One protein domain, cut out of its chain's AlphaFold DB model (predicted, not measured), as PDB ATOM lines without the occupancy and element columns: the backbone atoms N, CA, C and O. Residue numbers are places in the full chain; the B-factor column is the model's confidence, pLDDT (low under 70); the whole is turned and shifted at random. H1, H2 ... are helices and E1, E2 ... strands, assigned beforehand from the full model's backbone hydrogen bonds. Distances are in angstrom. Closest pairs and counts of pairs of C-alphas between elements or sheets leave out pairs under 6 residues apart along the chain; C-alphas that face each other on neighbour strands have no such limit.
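This is residues 82 to 194 of the 292 residues of an uncharacterized protein of Marinobacter adhaerens (UniProt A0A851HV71). Two small three-stranded sheets, E4-E3-E5 and E2-E1-E6, make a body with H1 beside both and H3 at the end far from H2. From the other end an arm reaches out, with H2 and the long loop after it. The printed part has 113 residues, under half in named elements, in the order E1 E2 H1 E3 H2 E4 E5 E6 H3; both sheets are antiparallel and the class is mixed, helices and strands. It is only just loose, close to compact, with a radius of gyration of the C-alphas of 16.0 A, and elongated, spanning 52 by 30 by 23 A.

E3, residues 116 to 122, begins at C-alpha 116 (-21.841, -20.441, 29.049) and is 19.0 A long, beside E4, 147 to 150, and E5, 161 to 163. E1, 82 to 86, begins at C-alpha 82 (-14.481, -23.428, 19.075); E2, 89 to 94, is 16.4 A long; E6 is 183 to 185. H1, 101 to 110, is 14.5 A long, H2 is 127 to 130, and H3, 186 to 194, ends at C-alpha 194 (-8.146, -40.175, 20.513).

E3 has N 122 and O 147 of E4 at 3.0 A, and N 119 and O 162 of E5 at 2.9 A. Residues 116 to 117 of E3 also pair antiparallel with 180 to 181. E1 and E2 form a hairpin, with N 84 and O 91 at 3.0 A; N 83 and O 184 of E6 are 2.9 A apart. H1 only grazes both sheets; its closest C-alphas with E6 are Leu 107 and Ser 185, 5.7 A. H3 only grazes the sheet E2-E1-E6. H2 is on neither sheet. In H1 and H3 every O i to N i+4 pair is within hydrogen-bond range; H2 is too short for one.

The farthest C-alphas, Trp 135 and Asn 194, are 53.2 A apart. The printed part has no cut; the links H2 to E4 and E5 to E6 are long. Of the printed part, 26 residues have pLDDT under 70, among them 134 to 145.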
ATOM      1  N   VAL A  82     -13.834 -23.120  17.802       93.12
ATOM      2  CA  VAL A  82     -14.481 -23.428  19.075       93.12
ATOM      3  C   VAL A  82     -15.694 -24.298  18.791       93.12
ATOM      4  O   VAL A  82     -16.438 -24.057  17.839       93.12
ATOM      5  N   TYR A  83     -15.910 -25.313  19.620       94.00
ATOM      6  CA  TYR A  83     -16.965 -26.296  19.413       94.00
ATOM      7  C   TYR A  83     -17.982 -26.250  20.537       94.00
ATOM      8  O   TYR A  83     -17.619 -26.120  21.701       94.00
ATOM      9  N   TYR A  84     -19.254 -26.434  20.207       93.19
ATOM     10  CA  TYR A  84     -20.312 -26.634  21.190       93.19
ATOM     11  C   TYR A  84     -21.198 -27.804  20.777       93.19
ATOM     12  O   TYR A  84     -21.333 -28.118  19.593       93.19
ATOM     13  N   LYS A  85     -21.780 -28.499  21.755       88.88
ATOM     14  CA  LYS A  85     -22.605 -29.685  21.494       88.88
ATOM     15  C   LYS A  85     -24.089 -29.327  21.530       88.88
ATOM     16  O   LYS A  85     -24.566 -28.766  22.515       88.88
ATOM     17  N   GLN A  86     -24.827 -29.722  20.495       85.75
ATOM     18  CA  GLN A  86     -26.291 -29.754  20.503       85.75
ATOM     19  C   GLN A  86     -26.764 -31.136  20.054       85.75
ATOM     20  O   GLN A  86     -26.349 -31.656  19.016       85.75
ATOM     21  N   GLY A  87     -27.608 -31.767  20.872       84.38
ATOM     22  CA  GLY A  87     -27.984 -33.165  20.671       84.38
ATOM     23  C   GLY A  87     -26.749 -34.068  20.650       84.38
ATOM     24  O   GLY A  87     -25.969 -34.077  21.602       84.38
ATOM     25  N   ASN A  88     -26.549 -34.807  19.556       84.56
ATOM     26  CA  ASN A  88     -25.418 -35.727  19.400       84.56
ATOM     27  C   ASN A  88     -24.312 -35.217  18.459       84.56
ATOM     28  O   ASN A  88     -23.447 -35.993  18.065       84.56
ATOM     29  N   ARG A  89     -24.339 -33.932  18.080       87.69
ATOM     30  CA  ARG A  89     -23.397 -33.343  17.122       87.69
ATOM     31  C   ARG A  89     -22.644 -32.162  17.734       87.69
ATOM     32  O   ARG A  89     -23.221 -31.374  18.485       87.69
ATOM     33  N   TYR A  90     -21.362 -32.048  17.390       90.88
ATOM     34  CA  TYR A  90     -20.569 -30.847  17.635       90.88
ATOM     35  C   TYR A  90     -20.738 -29.864  16.479       90.88
ATOM     36  O   TYR A  90     -20.634 -30.231  15.310       90.88
ATOM     37  N   TYR A  91     -21.003 -28.618  16.836       91.88
ATOM     38  CA  TYR A  91     -21.132 -27.479  15.945       91.88
ATOM     39  C   TYR A  91     -19.902 -26.598  16.121       91.88
ATOM     40  O   TYR A  91     -19.448 -26.410  17.253       91.88
ATOM     41  N   ARG A  92     -19.351 -26.085  15.018       91.75
ATOM     42  CA  ARG A  92     -18.107 -25.299  15.044       91.75
ATOM     43  C   ARG A  92     -18.337 -23.810  14.802       91.75
ATOM     44  O   ARG A  92     -19.115 -23.419  13.929       91.75
ATOM     45  N   ILE A  93     -17.586 -22.999  15.531       91.50
ATOM     46  CA  ILE A  93     -17.506 -21.542  15.432       91.50
ATOM     47  C   ILE A  93     -16.051 -21.211  15.122       91.50
ATOM     48  O   ILE A  93     -15.162 -21.640  15.853       91.50
ATOM     49  N   ARG A  94     -15.781 -20.461  14.053       90.25
ATOM     50  CA  ARG A  94     -14.416 -19.991  13.775       90.25
ATOM     51  C   ARG A  94     -13.961 -19.045  14.885       90.25
ATOM     52  O   ARG A  94     -14.694 -18.124  15.222       90.25
ATOM     53  N   GLN A  95     -12.723 -19.180  15.356       87.00
ATOM     54  CA  GLN A  95     -12.121 -18.204  16.275       87.00
ATOM     55  C   GLN A  95     -12.120 -16.785  15.695       87.00
ATOM     56  O   GLN A  95     -12.321 -15.830  16.421       87.00
ATOM     57  N   SER A  96     -11.993 -16.624  14.374       86.75
ATOM     58  CA  SER A  96     -12.072 -15.300  13.737       86.75
ATOM     59  C   SER A  96     -13.451 -14.634  13.828       86.75
ATOM     60  O   SER A  96     -13.555 -13.442  13.580       86.75
ATOM     61  N   ALA A  97     -14.502 -15.404  14.110       86.69
ATOM     62  CA  ALA A  97     -15.853 -14.905  14.351       86.69
ATOM     63  C   ALA A  97     -16.095 -14.630  15.849       86.69
ATOM     64  O   ALA A  97     -17.128 -14.083  16.223       86.69
ATOM     65  N   LEU A  98     -15.169 -15.042  16.716       88.25
ATOM     66  CA  LEU A  98     -15.304 -14.959  18.156       88.25
ATOM     67  C   LEU A  98     -14.870 -13.583  18.654       88.25
ATOM     68  O   LEU A  98     -13.756 -13.130  18.425       88.25
ATOM     69  N   GLU A  99     -15.760 -12.941  19.390       87.69
ATOM     70  CA  GLU A  99     -15.565 -11.620  19.970       87.69
ATOM     71  C   GLU A  99     -15.645 -11.660  21.501       87.69
ATOM     72  O   GLU A  99     -16.059 -10.687  22.132       87.69
ATOM     73  N   CYS A 100     -15.232 -12.788  22.083       87.19
ATOM     74  CA  CYS A 100     -15.250 -13.069  23.512       87.19
ATOM     75  C   CYS A 100     -13.847 -13.464  23.989       87.19
ATOM     76  O   CYS A 100     -13.354 -14.539  23.662       87.19
ATOM     77  N   SER A 101     -13.218 -12.608  24.781       87.44
ATOM     78  CA  SER A 101     -11.887 -12.831  25.349       87.44
ATOM     79  C   SER A 101     -11.910 -13.794  26.542       87.44
ATOM     80  O   SER A 101     -11.028 -14.647  26.676       87.44
ATOM     81  N   ASP A 102     -12.953 -13.729  27.378       87.38
ATOM     82  CA  ASP A 102     -13.105 -14.608  28.541       87.38
ATOM     83  C   ASP A 102     -13.128 -16.092  28.140       87.38
ATOM     84  O   ASP A 102     -12.415 -16.914  28.723       87.38
ATOM     85  N   ILE A 103     -13.874 -16.449  27.092       88.50
ATOM     86  CA  ILE A 103     -13.960 -17.847  26.662       88.50
ATOM     87  C   ILE A 103     -12.635 -18.360  26.096       88.50
ATOM     88  O   ILE A 103     -12.283 -19.514  26.341       88.50
ATOM     89  N   GLU A 104     -11.872 -17.522  25.390       86.94
ATOM     90  CA  GLU A 104     -10.547 -17.901  24.897       86.94
ATOM     91  C   GLU A 104      -9.620 -18.237  26.064       86.94
ATOM     92  O   GLU A 104      -8.958 -19.275  26.046       86.94
ATOM     93  N   SER A 105      -9.637 -17.423  27.124       86.75
ATOM     94  CA  SER A 105      -8.839 -17.679  28.327       86.75
ATOM     95  C   SER A 105      -9.212 -19.010  28.997       86.75
ATOM     96  O   SER A 105      -8.335 -19.823  29.301       86.75
ATOM     97  N   LYS A 106     -10.514 -19.295  29.135       88.44
ATOM     98  CA  LYS A 106     -11.028 -20.533  29.742       88.44
ATOM     99  C   LYS A 106     -10.691 -21.763  28.907       88.44
ATOM    100  O   LYS A 106     -10.272 -22.783  29.453       88.44
ATOM    101  N   LEU A 107     -10.845 -21.680  27.588       90.31
ATOM    102  CA  LEU A 107     -10.532 -22.781  26.679       90.31
ATOM    103  C   LEU A 107      -9.028 -23.045  26.584       90.31
ATOM    104  O   LEU A 107      -8.639 -24.206  26.484       90.31
ATOM    105  N   ASN A 108      -8.194 -22.009  26.670       87.75
ATOM    106  CA  ASN A 108      -6.742 -22.166  26.712       87.75
ATOM    107  C   ASN A 108      -6.266 -22.788  28.033       87.75
ATOM    108  O   ASN A 108      -5.308 -23.550  28.022       87.75
ATOM    109  N   ALA A 109      -6.934 -22.502  29.154       83.81
ATOM    110  CA  ALA A 109      -6.562 -23.046  30.459       83.81
ATOM    111  C   ALA A 109      -7.112 -24.461  30.716       83.81
ATOM    112  O   ALA A 109      -6.424 -25.293  31.293       83.81
ATOM    113  N   LEU A 110      -8.357 -24.737  30.316       85.00
ATOM    114  CA  LEU A 110      -9.082 -25.953  30.718       85.00
ATOM    115  C   LEU A 110      -9.529 -26.824  29.541       85.00
ATOM    116  O   LEU A 110      -9.987 -27.947  29.746       85.00
ATOM    117  N   GLY A 111      -9.488 -26.306  28.311       90.38
ATOM    118  CA  GLY A 111      -9.984 -27.001  27.121       90.38
ATOM    119  C   GLY A 111     -11.510 -27.090  27.003       90.38
ATOM    120  O   GLY A 111     -12.026 -27.387  25.925       90.38
ATOM    121  N   LYS A 112     -12.245 -26.796  28.079       90.81
ATOM    122  CA  LYS A 112     -13.711 -26.806  28.152       90.81
ATOM    123  C   LYS A 112     -14.234 -25.713  29.082       90.81
ATOM    124  O   LYS A 112     -13.514 -25.260  29.970       90.81
ATOM    125  N   THR A 113     -15.506 -25.355  28.941       88.94
ATOM    126  CA  THR A 113     -16.187 -24.404  29.835       88.94
ATOM    127  C   THR A 113     -17.255 -25.083  30.703       88.94
ATOM    128  O   THR A 113     -17.679 -26.206  30.440       88.94
ATOM    129  N   ALA A 114     -17.737 -24.392  31.736       86.69
ATOM    130  CA  ALA A 114     -19.082 -24.644  32.268       86.69
ATOM    131  C   ALA A 114     -20.146 -24.177  31.243       86.69
ATOM    132  O   ALA A 114     -19.772 -23.554  30.240       86.69
ATOM    133  N   PRO A 115     -21.453 -24.456  31.436       88.50
ATOM    134  CA  PRO A 115     -22.494 -23.861  30.602       88.50
ATOM    135  C   PRO A 115     -22.331 -22.339  30.538       88.50
ATOM    136  O   PRO A 115     -22.244 -21.674  31.566       88.50
ATOM    137  N   TYR A 116     -22.239 -21.812  29.323       87.31
ATOM    138  CA  TYR A 116     -21.841 -20.441  29.049       87.31
ATOM    139  C   TYR A 116     -22.743 -19.856  27.962       87.31
ATOM    140  O   TYR A 116     -23.106 -20.552  27.010       87.31
ATOM    141  N   ARG A 117     -23.165 -18.599  28.110       90.25
ATOM    142  CA  ARG A 117     -24.046 -17.953  27.133       90.25
ATOM    143  C   ARG A 117     -23.233 -17.215  26.086       90.25
ATOM    144  O   ARG A 117     -22.373 -16.395  26.402       90.25
ATOM    145  N   MET A 118     -23.556 -17.500  24.831       89.50
ATOM    146  CA  MET A 118     -23.012 -16.804  23.678       89.50
ATOM    147  C   MET A 118     -24.119 -16.524  22.674       89.50
ATOM    148  O   MET A 118     -24.967 -17.383  22.418       89.50
ATOM    149  N   ALA A 119     -24.080 -15.330  22.102       88.81
ATOM    150  CA  ALA A 119     -25.003 -14.885  21.076       88.81
ATOM    151  C   ALA A 119     -24.230 -14.650  19.779       88.81
ATOM    152  O   ALA A 119     -23.091 -14.185  19.802       88.81
ATOM    153  N   PHE A 120     -24.848 -14.975  18.647       87.31
ATOM    154  CA  PHE A 120     -24.300 -14.643  17.335       87.31
ATOM    155  C   PHE A 120     -25.224 -13.668  16.616       87.31
ATOM    156  O   PHE A 120     -26.449 -13.739  16.770       87.31
ATOM    157  N   TRP A 121     -24.636 -12.784  15.814       83.69
ATOM    158  CA  TRP A 121     -25.407 -11.889  14.963       83.69
ATOM    159  C   TRP A 121     -25.995 -12.655  13.781       83.69
ATOM    160  O   TRP A 121     -25.272 -13.238  12.964       83.69
ATOM    161  N   LYS A 122     -27.324 -12.673  13.683       78.06
ATOM    162  CA  LYS A 122     -28.035 -13.249  12.545       78.06
ATOM    163  C   LYS A 122     -28.509 -12.121  11.640       78.06
ATOM    164  O   LYS A 122     -29.464 -11.429  11.975       78.06
ATOM    165  N   GLU A 123     -27.891 -11.998  10.471       73.38
ATOM    166  CA  GLU A 123     -28.331 -11.069   9.427       73.38
ATOM    167  C   GLU A 123     -29.771 -11.369   8.972       73.38
ATOM    168  O   GLU A 123     -30.189 -12.538   8.886       73.38
ATOM    169  N   ALA A 124     -30.534 -10.318   8.662       64.25
ATOM    170  CA  ALA A 124     -31.837 -10.461   8.030       64.25
ATOM    171  C   ALA A 124     -31.694 -11.082   6.637       64.25
ATOM    172  O   ALA A 124     -31.060 -10.547   5.734       64.25
ATOM    173  N   SER A 125     -32.355 -12.217   6.433       56.16
ATOM    174  CA  SER A 125     -32.534 -12.812   5.110       56.16
ATOM    175  C   SER A 125     -33.810 -12.244   4.478       56.16
ATOM    176  O   SER A 125     -34.872 -12.849   4.615       56.16
ATOM    177  N   GLN A 126     -33.727 -11.115   3.768       59.53
ATOM    178  CA  GLN A 126     -34.854 -10.559   2.992       59.53
ATOM    179  C   GLN A 126     -34.715 -10.787   1.472       59.53
ATOM    180  O   GLN A 126     -35.064  -9.954   0.640       59.53
ATOM    181  N   SER A 127     -34.245 -11.971   1.078       57.44
ATOM    182  CA  SER A 127     -33.889 -12.315  -0.309       57.44
ATOM    183  C   SER A 127     -35.022 -12.178  -1.340       57.44
ATOM    184  O   SER A 127     -34.747 -11.888  -2.502       57.44
ATOM    185  N   GLY A 128     -36.290 -12.337  -0.947       63.12
ATOM    186  CA  GLY A 128     -37.425 -12.197  -1.867       63.12
ATOM    187  C   GLY A 128     -37.706 -10.746  -2.264       63.12
ATOM    188  O   GLY A 128     -37.705 -10.410  -3.447       63.12
ATOM    189  N   ILE A 129     -37.921  -9.873  -1.279       70.12
ATOM    190  CA  ILE A 129     -38.377  -8.497  -1.525       70.12
ATOM    191  C   ILE A 129     -37.223  -7.612  -1.992       70.12
ATOM    192  O   ILE A 129     -37.442  -6.764  -2.846       70.12
ATOM    193  N   CYS A 130     -35.998  -7.846  -1.513       67.12
ATOM    194  CA  CYS A 130     -34.837  -7.026  -1.865       67.12
ATOM    195  C   CYS A 130     -34.397  -7.186  -3.325       67.12
ATOM    196  O   CYS A 130     -33.788  -6.281  -3.887       67.12
ATOM    197  N   SER A 131     -34.746  -8.307  -3.967       66.31
ATOM    198  CA  SER A 131     -34.518  -8.503  -5.407       66.31
ATOM    199  C   SER A 131     -35.462  -7.679  -6.295       66.31
ATOM    200  O   SER A 131     -35.152  -7.435  -7.458       66.31
ATOM    201  N   ILE A 132     -36.600  -7.238  -5.747       72.25
ATOM    202  CA  ILE A 132     -37.638  -6.467  -6.450       72.25
ATOM    203  C   ILE A 132     -37.609  -4.995  -6.007       72.25
ATOM    204  O   ILE A 132     -37.752  -4.089  -6.827       72.25
ATOM    205  N   PHE A 133     -37.374  -4.751  -4.718       76.06
ATOM    206  CA  PHE A 133     -37.305  -3.441  -4.081       76.06
ATOM    207  C   PHE A 133     -35.997  -3.305  -3.283       76.06
ATOM    208  O   PHE A 133     -36.000  -3.450  -2.062       76.06
ATOM    209  N   PRO A 134     -34.872  -2.977  -3.947       68.69
ATOM    210  CA  PRO A 134     -33.573  -2.801  -3.284       68.69
ATOM    211  C   PRO A 134     -33.527  -1.647  -2.265       68.69
ATOM    212  O   PRO A 134     -32.561  -1.514  -1.529       68.69
ATOM    213  N   TRP A 135     -34.551  -0.791  -2.249       68.88
ATOM    214  CA  TRP A 135     -34.689   0.382  -1.381       68.88
ATOM    215  C   TRP A 135     -35.596   0.142  -0.159       68.88
ATOM    216  O   TRP A 135     -35.876   1.083   0.581       68.88
ATOM    217  N   PHE A 136     -36.108  -1.081   0.039       66.38
ATOM    218  CA  PHE A 136     -36.916  -1.421   1.215       66.38
ATOM    219  C   PHE A 136     -36.025  -1.506   2.476       66.38
ATOM    220  O   PHE A 136     -34.908  -2.012   2.368       66.38
ATOM    221  N   PRO A 137     -36.478  -1.055   3.667       61.38
ATOM    222  CA  PRO A 137     -35.733  -1.260   4.918       61.38
ATOM    223  C   PRO A 137     -35.459  -2.760   5.131       61.38
ATOM    224  O   PRO A 137     -36.406  -3.548   5.043       61.38
ATOM    225  N   GLY A 138     -34.206  -3.180   5.342       61.09
ATOM    226  CA  GLY A 138     -33.821  -4.601   5.271       61.09
ATOM    227  C   GLY A 138     -32.965  -5.003   4.075       61.09
ATOM    228  O   GLY A 138     -32.496  -6.143   4.031       61.09
ATOM    229  N   CYS A 139     -32.850  -4.128   3.071       67.81
ATOM    230  CA  CYS A 139     -32.266  -4.438   1.764       67.81
ATOM    231  C   CYS A 139     -31.009  -3.641   1.435       67.81
ATOM    232  O   CYS A 139     -30.346  -3.948   0.442       67.81
ATOM    233  N   ASP A 140     -30.664  -2.649   2.252       59.75
ATOM    234  CA  ASP A 140     -29.303  -2.173   2.297       59.75
ATOM    235  C   ASP A 140     -28.515  -3.239   3.054       59.75
ATOM    236  O   ASP A 140     -28.755  -3.569   4.201       59.75
ATOM    237  N   ASN A 141     -27.578  -3.863   2.376       53.25
ATOM    238  CA  ASN A 141     -26.655  -4.868   2.887       53.25
ATOM    239  C   ASN A 141     -25.660  -4.271   3.913       53.25
ATOM    240  O   ASN A 141     -24.491  -4.653   3.979       53.25
ATOM    241  N   THR A 142     -26.126  -3.294   4.690       51.28
ATOM    242  CA  THR A 142     -25.534  -2.791   5.911       51.28
ATOM    243  C   THR A 142     -26.007  -3.691   7.052       51.28
ATOM    244  O   THR A 142     -27.097  -4.255   7.051       51.28
ATOM    245  N   SER A 143     -25.144  -3.907   8.032       51.75
ATOM    246  CA  SER A 143     -25.337  -4.844   9.137       51.75
ATOM    247  C   SER A 143     -26.459  -4.461  10.120       51.75
ATOM    248  O   SER A 143     -26.427  -4.934  11.248       51.75
ATOM    249  N   GLN A 144     -27.412  -3.596   9.752       55.00
ATOM    250  CA  GLN A 144     -28.360  -2.965  10.680       55.00
ATOM    251  C   GLN A 144     -29.673  -3.738  10.874       55.00
ATOM    252  O   GLN A 144     -30.319  -3.560  11.899       55.00
ATOM    253  N   ASP A 145     -30.032  -4.658   9.976       63.97
ATOM    254  CA  ASP A 145     -31.317  -5.377  10.051       63.97
ATOM    255  C   ASP A 145     -31.227  -6.793  10.652       63.97
ATOM    256  O   ASP A 145     -32.111  -7.628  10.468       63.97
ATOM    257  N   GLY A 146     -30.147  -7.112  11.362       71.19
ATOM    258  CA  GLY A 146     -29.995  -8.401  12.041       71.19
ATOM    259  C   GLY A 146     -30.594  -8.443  13.449       71.19
ATOM    260  O   GLY A 146     -31.078  -7.452  13.987       71.19
ATOM    261  N   ASN A 147     -30.569  -9.628  14.057       81.69
ATOM    262  CA  ASN A 147     -30.894  -9.800  15.472       81.69
ATOM    263  C   ASN A 147     -29.916 -10.782  16.125       81.69
ATOM    264  O   ASN A 147     -29.475 -11.755  15.502       81.69
ATOM    265  N   TRP A 148     -29.630 -10.561  17.403       85.69
ATOM    266  CA  TRP A 148     -28.887 -11.485  18.242       85.69
ATOM    267  C   TRP A 148     -29.696 -12.755  18.501       85.69
ATOM    268  O   TRP A 148     -30.880 -12.720  18.839       85.69
ATOM    269  N   ALA A 149     -29.054 -13.910  18.337       86.56
ATOM    270  CA  ALA A 149     -29.712 -15.198  18.496       86.56
ATOM    271  C   ALA A 149     -28.846 -16.215  19.246       86.56
ATOM    272  O   ALA A 149     -27.614 -16.162  19.219       86.56
ATOM    273  N   SER A 150     -29.517 -17.190  19.870       88.50
ATOM    274  CA  SER A 150     -28.870 -18.393  20.406       88.50
ATOM    275  C   SER A 150     -28.161 -19.147  19.287       88.50
ATOM    276  O   SER A 150     -28.758 -19.386  18.235       88.50
ATOM    277  N   LEU A 151     -26.933 -19.595  19.542       88.12
ATOM    278  CA  LEU A 151     -26.203 -20.486  18.641       88.12
ATOM    279  C   LEU A 151     -27.061 -21.703  18.273       88.12
ATOM    280  O   LEU A 151     -27.523 -22.435  19.139       88.12
ATOM    281  N   ASN A 152     -27.307 -21.921  16.983       82.25
ATOM    282  CA  ASN A 152     -28.182 -22.997  16.498       82.25
ATOM    283  C   ASN A 152     -27.786 -23.528  15.113       82.25
ATOM    284  O   ASN A 152     -28.589 -24.166  14.433       82.25
ATOM    285  N   ARG A 153     -26.565 -23.226  14.663       77.94
ATOM    286  CA  ARG A 153     -26.092 -23.559  13.320       77.94
ATOM    287  C   ARG A 153     -24.641 -23.991  13.334       77.94
ATOM    288  O   ARG A 153     -23.867 -23.589  14.194       77.94
ATOM    289  N   ASP A 154     -24.284 -24.792  12.342       79.06
ATOM    290  CA  ASP A 154     -22.901 -25.213  12.149       79.06
ATOM    291  C   ASP A 154     -22.152 -24.177  11.312       79.06
ATOM    292  O   ASP A 154     -22.746 -23.499  10.474       79.06
ATOM    293  N   HIS A 155     -20.842 -24.105  11.520       77.62
ATOM    294  CA  HIS A 155     -19.914 -23.305  10.733       77.62
ATOM    295  C   HIS A 155     -20.218 -21.799  10.719       77.62
ATOM    296  O   HIS A 155     -20.383 -21.186   9.665       77.62
ATOM    297  N   VAL A 156     -20.248 -21.182  11.902       80.44
ATOM    298  CA  VAL A 156     -20.289 -19.715  12.022       80.44
ATOM    299  C   VAL A 156     -18.910 -19.156  11.654       80.44
ATOM    300  O   VAL A 156     -17.948 -19.359  12.395       80.44
ATOM    301  N   THR A 157     -18.796 -18.518  10.483       72.12
ATOM    302  CA  THR A 157     -17.514 -18.051   9.916       72.12
ATOM    303  C   THR A 157     -17.392 -16.537   9.752       72.12
ATOM    304  O   THR A 157     -16.265 -16.054   9.684       72.12
ATOM    305  N   THR A 158     -18.504 -15.800   9.672       64.12
ATOM    306  CA  THR A 158     -18.512 -14.402   9.197       64.12
ATOM    307  C   THR A 158     -19.158 -13.381  10.135       64.12
ATOM    308  O   THR A 158     -19.036 -12.194   9.864       64.12
ATOM    309  N   GLY A 159     -19.830 -13.791  11.213       68.25
ATOM    310  CA  GLY A 159     -20.540 -12.865  12.109       68.25
ATOM    311  C   GLY A 159     -19.894 -12.771  13.490       68.25
ATOM    312  O   GLY A 159     -19.317 -13.767  13.925       68.25
ATOM    313  N   PRO A 160     -20.016 -11.633  14.197       82.81
ATOM    314  CA  PRO A 160     -19.542 -11.535  15.567       82.81
ATOM    315  C   PRO A 160     -20.314 -12.508  16.464       82.81
ATOM    316  O   PRO A 160     -21.549 -12.591  16.429       82.81
ATOM    317  N   VAL A 161     -19.569 -13.262  17.266       88.38
ATOM    318  CA  VAL A 161     -20.081 -14.129  18.325       88.38
ATOM    319  C   VAL A 161     -19.580 -13.590  19.653       88.38
ATOM    320  O   VAL A 161     -18.398 -13.693  19.978       88.38
ATOM    321  N   VAL A 162     -20.491 -13.025  20.431       89.31
ATOM    322  CA  VAL A 162     -20.200 -12.360  21.704       89.31
ATOM    323  C   VAL A 162     -20.672 -13.216  22.873       89.31
ATOM    324  O   VAL A 162     -21.449 -14.160  22.703       89.31
ATOM    325  N   CYS A 163     -20.198 -12.902  24.074       88.81
ATOM    326  CA  CYS A 163     -20.516 -13.649  25.283       88.81
ATOM    327  C   CYS A 163     -20.984 -12.753  26.424       88.81
ATOM    328  O   CYS A 163     -20.702 -11.559  26.450       88.81
ATOM    329  N   GLU A 164     -21.681 -13.368  27.376       87.56
ATOM    330  CA  GLU A 164     -22.284 -12.675  28.518       87.56
ATOM    331  C   GLU A 164     -21.241 -12.085  29.482       87.56
ATOM    332  O   GLU A 164     -21.490 -11.030  30.057       87.56
ATOM    333  N   ALA A 165     -20.069 -12.720  29.654       82.94
ATOM    334  CA  ALA A 165     -19.060 -12.220  30.597       82.94
ATOM    335  C   ALA A 165     -18.322 -10.971  30.100       82.94
ATOM    336  O   ALA A 165     -17.957 -10.129  30.917       82.94
ATOM    337  N   ASP A 166     -18.187 -10.795  28.783       78.81
ATOM    338  CA  ASP A 166     -17.621  -9.581  28.175       78.81
ATOM    339  C   ASP A 166     -18.709  -8.493  28.048       78.81
ATOM    340  O   ASP A 166     -18.817  -7.780  27.046       78.81
ATOM    341  N   ASN A 167     -19.556  -8.417  29.082       61.12
ATOM    342  CA  ASN A 167     -20.724  -7.560  29.209       61.12
ATOM    343  C   ASN A 167     -20.376  -6.132  28.765       61.12
ATOM    344  O   ASN A 167     -19.465  -5.540  29.342       61.12
ATOM    345  N   GLN A 168     -21.132  -5.593  27.794       59.22
ATOM    346  CA  GLN A 168     -21.018  -4.257  27.160       59.22
ATOM    347  C   GLN A 168     -20.414  -4.156  25.747       59.22
ATOM    348  O   GLN A 168     -20.115  -3.044  25.312       59.22
ATOM    349  N   LYS A 169     -20.296  -5.233  24.962       61.31
ATOM    350  CA  LYS A 169     -20.083  -5.034  23.511       61.31
ATOM    351  C   LYS A 169     -21.332  -4.561  22.766       61.31
ATOM    352  O   LYS A 169     -21.195  -3.820  21.799       61.31
ATOM    353  N   ASP A 170     -22.520  -4.944  23.231       65.88
ATOM    354  CA  ASP A 170     -23.778  -4.554  22.598       65.88
ATOM    355  C   ASP A 170     -24.919  -4.484  23.642       65.88
ATOM    356  O   ASP A 170     -25.219  -5.502  24.278       65.88
ATOM    357  N   PRO A 171     -25.517  -3.300  23.886       68.31
ATOM    358  CA  PRO A 171     -26.607  -3.132  24.847       68.31
ATOM    359  C   PRO A 171     -27.932  -3.771  24.396       68.31
ATOM    360  O   PRO A 171     -28.833  -3.910  25.224       68.31
ATOM    361  N   ASP A 172     -28.056  -4.193  23.135       77.06
ATOM    362  CA  ASP A 172     -29.310  -4.693  22.563       77.06
ATOM    363  C   ASP A 172     -29.515  -6.206  22.792       77.06
ATOM    364  O   ASP A 172     -30.539  -6.784  22.412       77.06
ATOM    365  N   ILE A 173     -28.566  -6.883  23.453       81.94
ATOM    366  CA  ILE A 173     -28.642  -8.323  23.732       81.94
ATOM    367  C   ILE A 173     -29.468  -8.600  24.988       81.94
ATOM    368  O   ILE A 173     -29.091  -8.252  26.106       81.94
ATOM    369  N   THR A 174     -30.551  -9.363  24.828       85.25
ATOM    370  CA  THR A 174     -31.310  -9.924  25.957       85.25
ATOM    371  C   THR A 174     -30.846 -11.351  26.265       85.25
ATOM    372  O   THR A 174     -31.290 -12.315  25.638       85.25
ATOM    373  N   TRP A 175     -29.963 -11.507  27.257       86.06
ATOM    374  CA  TRP A 175     -29.340 -12.794  27.606       86.06
ATOM    375  C   TRP A 175     -30.299 -13.854  28.171       86.06
ATOM    376  O   TRP A 175     -30.013 -15.047  28.062       86.06
ATOM    377  N   GLU A 176     -31.451 -13.465  28.727       84.88
ATOM    378  CA  GLU A 176     -32.440 -14.410  29.276       84.88
ATOM    379  C   GLU A 176     -32.971 -15.400  28.225       84.88
ATOM    380  O   GLU A 176     -33.226 -16.561  28.541       84.88
ATOM    381  N   GLY A 177     -33.079 -14.968  26.964       83.88
ATOM    382  CA  GLY A 177     -33.508 -15.804  25.837       83.88
ATOM    383  C   GLY A 177     -32.378 -16.587  25.157       83.88
ATOM    384  O   GLY A 177     -32.623 -17.289  24.172       83.88
ATOM    385  N   ILE A 178     -31.140 -16.462  25.644       89.12
ATOM    386  CA  ILE A 178     -29.968 -17.112  25.058       89.12
ATOM    387  C   ILE A 178     -29.686 -18.436  25.772       89.12
ATOM    388  O   ILE A 178     -29.417 -18.487  26.976       89.12
ATOM    389  N   THR A 179     -29.726 -19.524  25.003       90.88
ATOM    390  CA  THR A 179     -29.446 -20.874  25.502       90.88
ATOM    391  C   THR A 179     -27.960 -21.006  25.852       90.88
ATOM    392  O   THR A 179     -27.117 -20.791  24.976       90.88
ATOM    393  N   PRO A 180     -27.602 -21.383  27.093       90.81
ATOM    394  CA  PRO A 180     -26.215 -21.645  27.444       90.81
ATOM    395  C   PRO A 180     -25.734 -22.969  26.840       90.81
ATOM    396  O   PRO A 180     -26.449 -23.975  26.836       90.81
ATOM    397  N   HIS A 181     -24.484 -22.987  26.392       91.38
ATOM    398  CA  HIS A 181     -23.815 -24.177  25.880       91.38
ATOM    399  C   HIS A 181     -22.494 -24.420  26.599       91.38
ATOM    400  O   HIS A 181     -21.861 -23.506  27.114       91.38
ATOM    401  N   VAL A 182     -22.073 -25.682  26.631       91.44
ATOM    402  CA  VAL A 182     -20.698 -26.022  26.994       91.44
ATOM    403  C   VAL A 182     -19.846 -25.930  25.739       91.44
ATOM    404  O   VAL A 182     -20.177 -26.556  24.725       91.44
ATOM    405  N   PHE A 183     -18.757 -25.176  25.832       92.50
ATOM    406  CA  PHE A 183     -17.808 -24.996  24.748       92.50
ATOM    407  C   PHE A 183     -16.538 -25.797  24.992       92.50
ATOM    408  O   PHE A 183     -16.147 -26.049  26.133       92.50
ATOM    409  N   TYR A 184     -15.895 -26.176  23.895       94.38
ATOM    410  CA  TYR A 184     -14.701 -27.001  23.866       94.38
ATOM    411  C   TYR A 184     -13.699 -26.436  22.863       94.38
ATOM    412  O   TYR A 184     -14.078 -25.976  21.781       94.38
ATOM    413  N   SER A 185     -12.414 -26.519  23.196       94.25
ATOM    414  CA  SER A 185     -11.343 -26.284  22.233       94.25
ATOM    415  C   SER A 185     -11.189 -27.506  21.325       94.25
ATOM    416  O   SER A 185     -11.435 -28.643  21.741       94.25
ATOM    417  N   GLY A 186     -10.745 -27.301  20.081       93.38
ATOM    418  CA  GLY A 186     -10.439 -28.432  19.201       93.38
ATOM    419  C   GLY A 186      -9.346 -29.344  19.769       93.38
ATOM    420  O   GLY A 186      -9.449 -30.563  19.675       93.38
ATOM    421  N   ASN A 187      -8.353 -28.765  20.455       92.56
ATOM    422  CA  ASN A 187      -7.290 -29.521  21.121       92.56
ATOM    423  C   ASN A 187      -7.850 -30.449  22.220       92.56
ATOM    424  O   ASN A 187      -7.457 -31.611  22.308       92.56
ATOM    425  N   TYR A 188      -8.805 -29.959  23.019       91.75
ATOM    426  CA  TYR A 188      -9.481 -30.762  24.037       91.75
ATOM    427  C   TYR A 188     -10.294 -31.898  23.423       91.75
ATOM    428  O   TYR A 188     -10.210 -33.021  23.908       91.75
ATOM    429  N   LEU A 189     -11.054 -31.648  22.351       92.50
ATOM    430  CA  LEU A 189     -11.839 -32.704  21.701       92.50
ATOM    431  C   LEU A 189     -10.960 -33.773  21.041       92.50
ATOM    432  O   LEU A 189     -11.287 -34.954  21.140       92.50
ATOM    433  N   ASN A 190      -9.824 -33.395  20.448       91.62
ATOM    434  CA  ASN A 190      -8.853 -34.361  19.929       91.62
ATOM    435  C   ASN A 190      -8.312 -35.260  21.051       91.62
ATOM    436  O   ASN A 190      -8.319 -36.482  20.904       91.62
ATOM    437  N   TRP A 191      -7.925 -34.680  22.197       89.19
ATOM    438  CA  TRP A 191      -7.547 -35.454  23.388       89.19
ATOM    439  C   TRP A 191      -8.673 -36.386  23.842       89.19
ATOM    440  O   TRP A 191      -8.466 -37.579  24.067       89.19
ATOM    441  N   LEU A 192      -9.880 -35.834  23.939       88.31
ATOM    442  CA  LEU A 192     -11.071 -36.520  24.406       88.31
ATOM    443  C   LEU A 192     -11.384 -37.747  23.536       88.31
ATOM    444  O   LEU A 192     -11.755 -38.797  24.051       88.31
ATOM    445  N   GLU A 193     -11.262 -37.652  22.221       87.81
ATOM    446  CA  GLU A 193     -11.598 -38.767  21.335       87.81
ATOM    447  C   GLU A 193     -10.467 -39.780  21.186       87.81
ATOM    448  O   GLU A 193     -10.729 -40.976  21.276       87.81
ATOM    449  N   ASN A 194      -9.230 -39.318  21.002       85.19
ATOM    450  CA  ASN A 194      -8.146 -40.175  20.513       85.19
ATOM    451  C   ASN A 194      -7.065 -40.464  21.554       85.19
ATOM    452  O   ASN A 194      -6.260 -41.364  21.363       85.19
TER     453      ASN A 194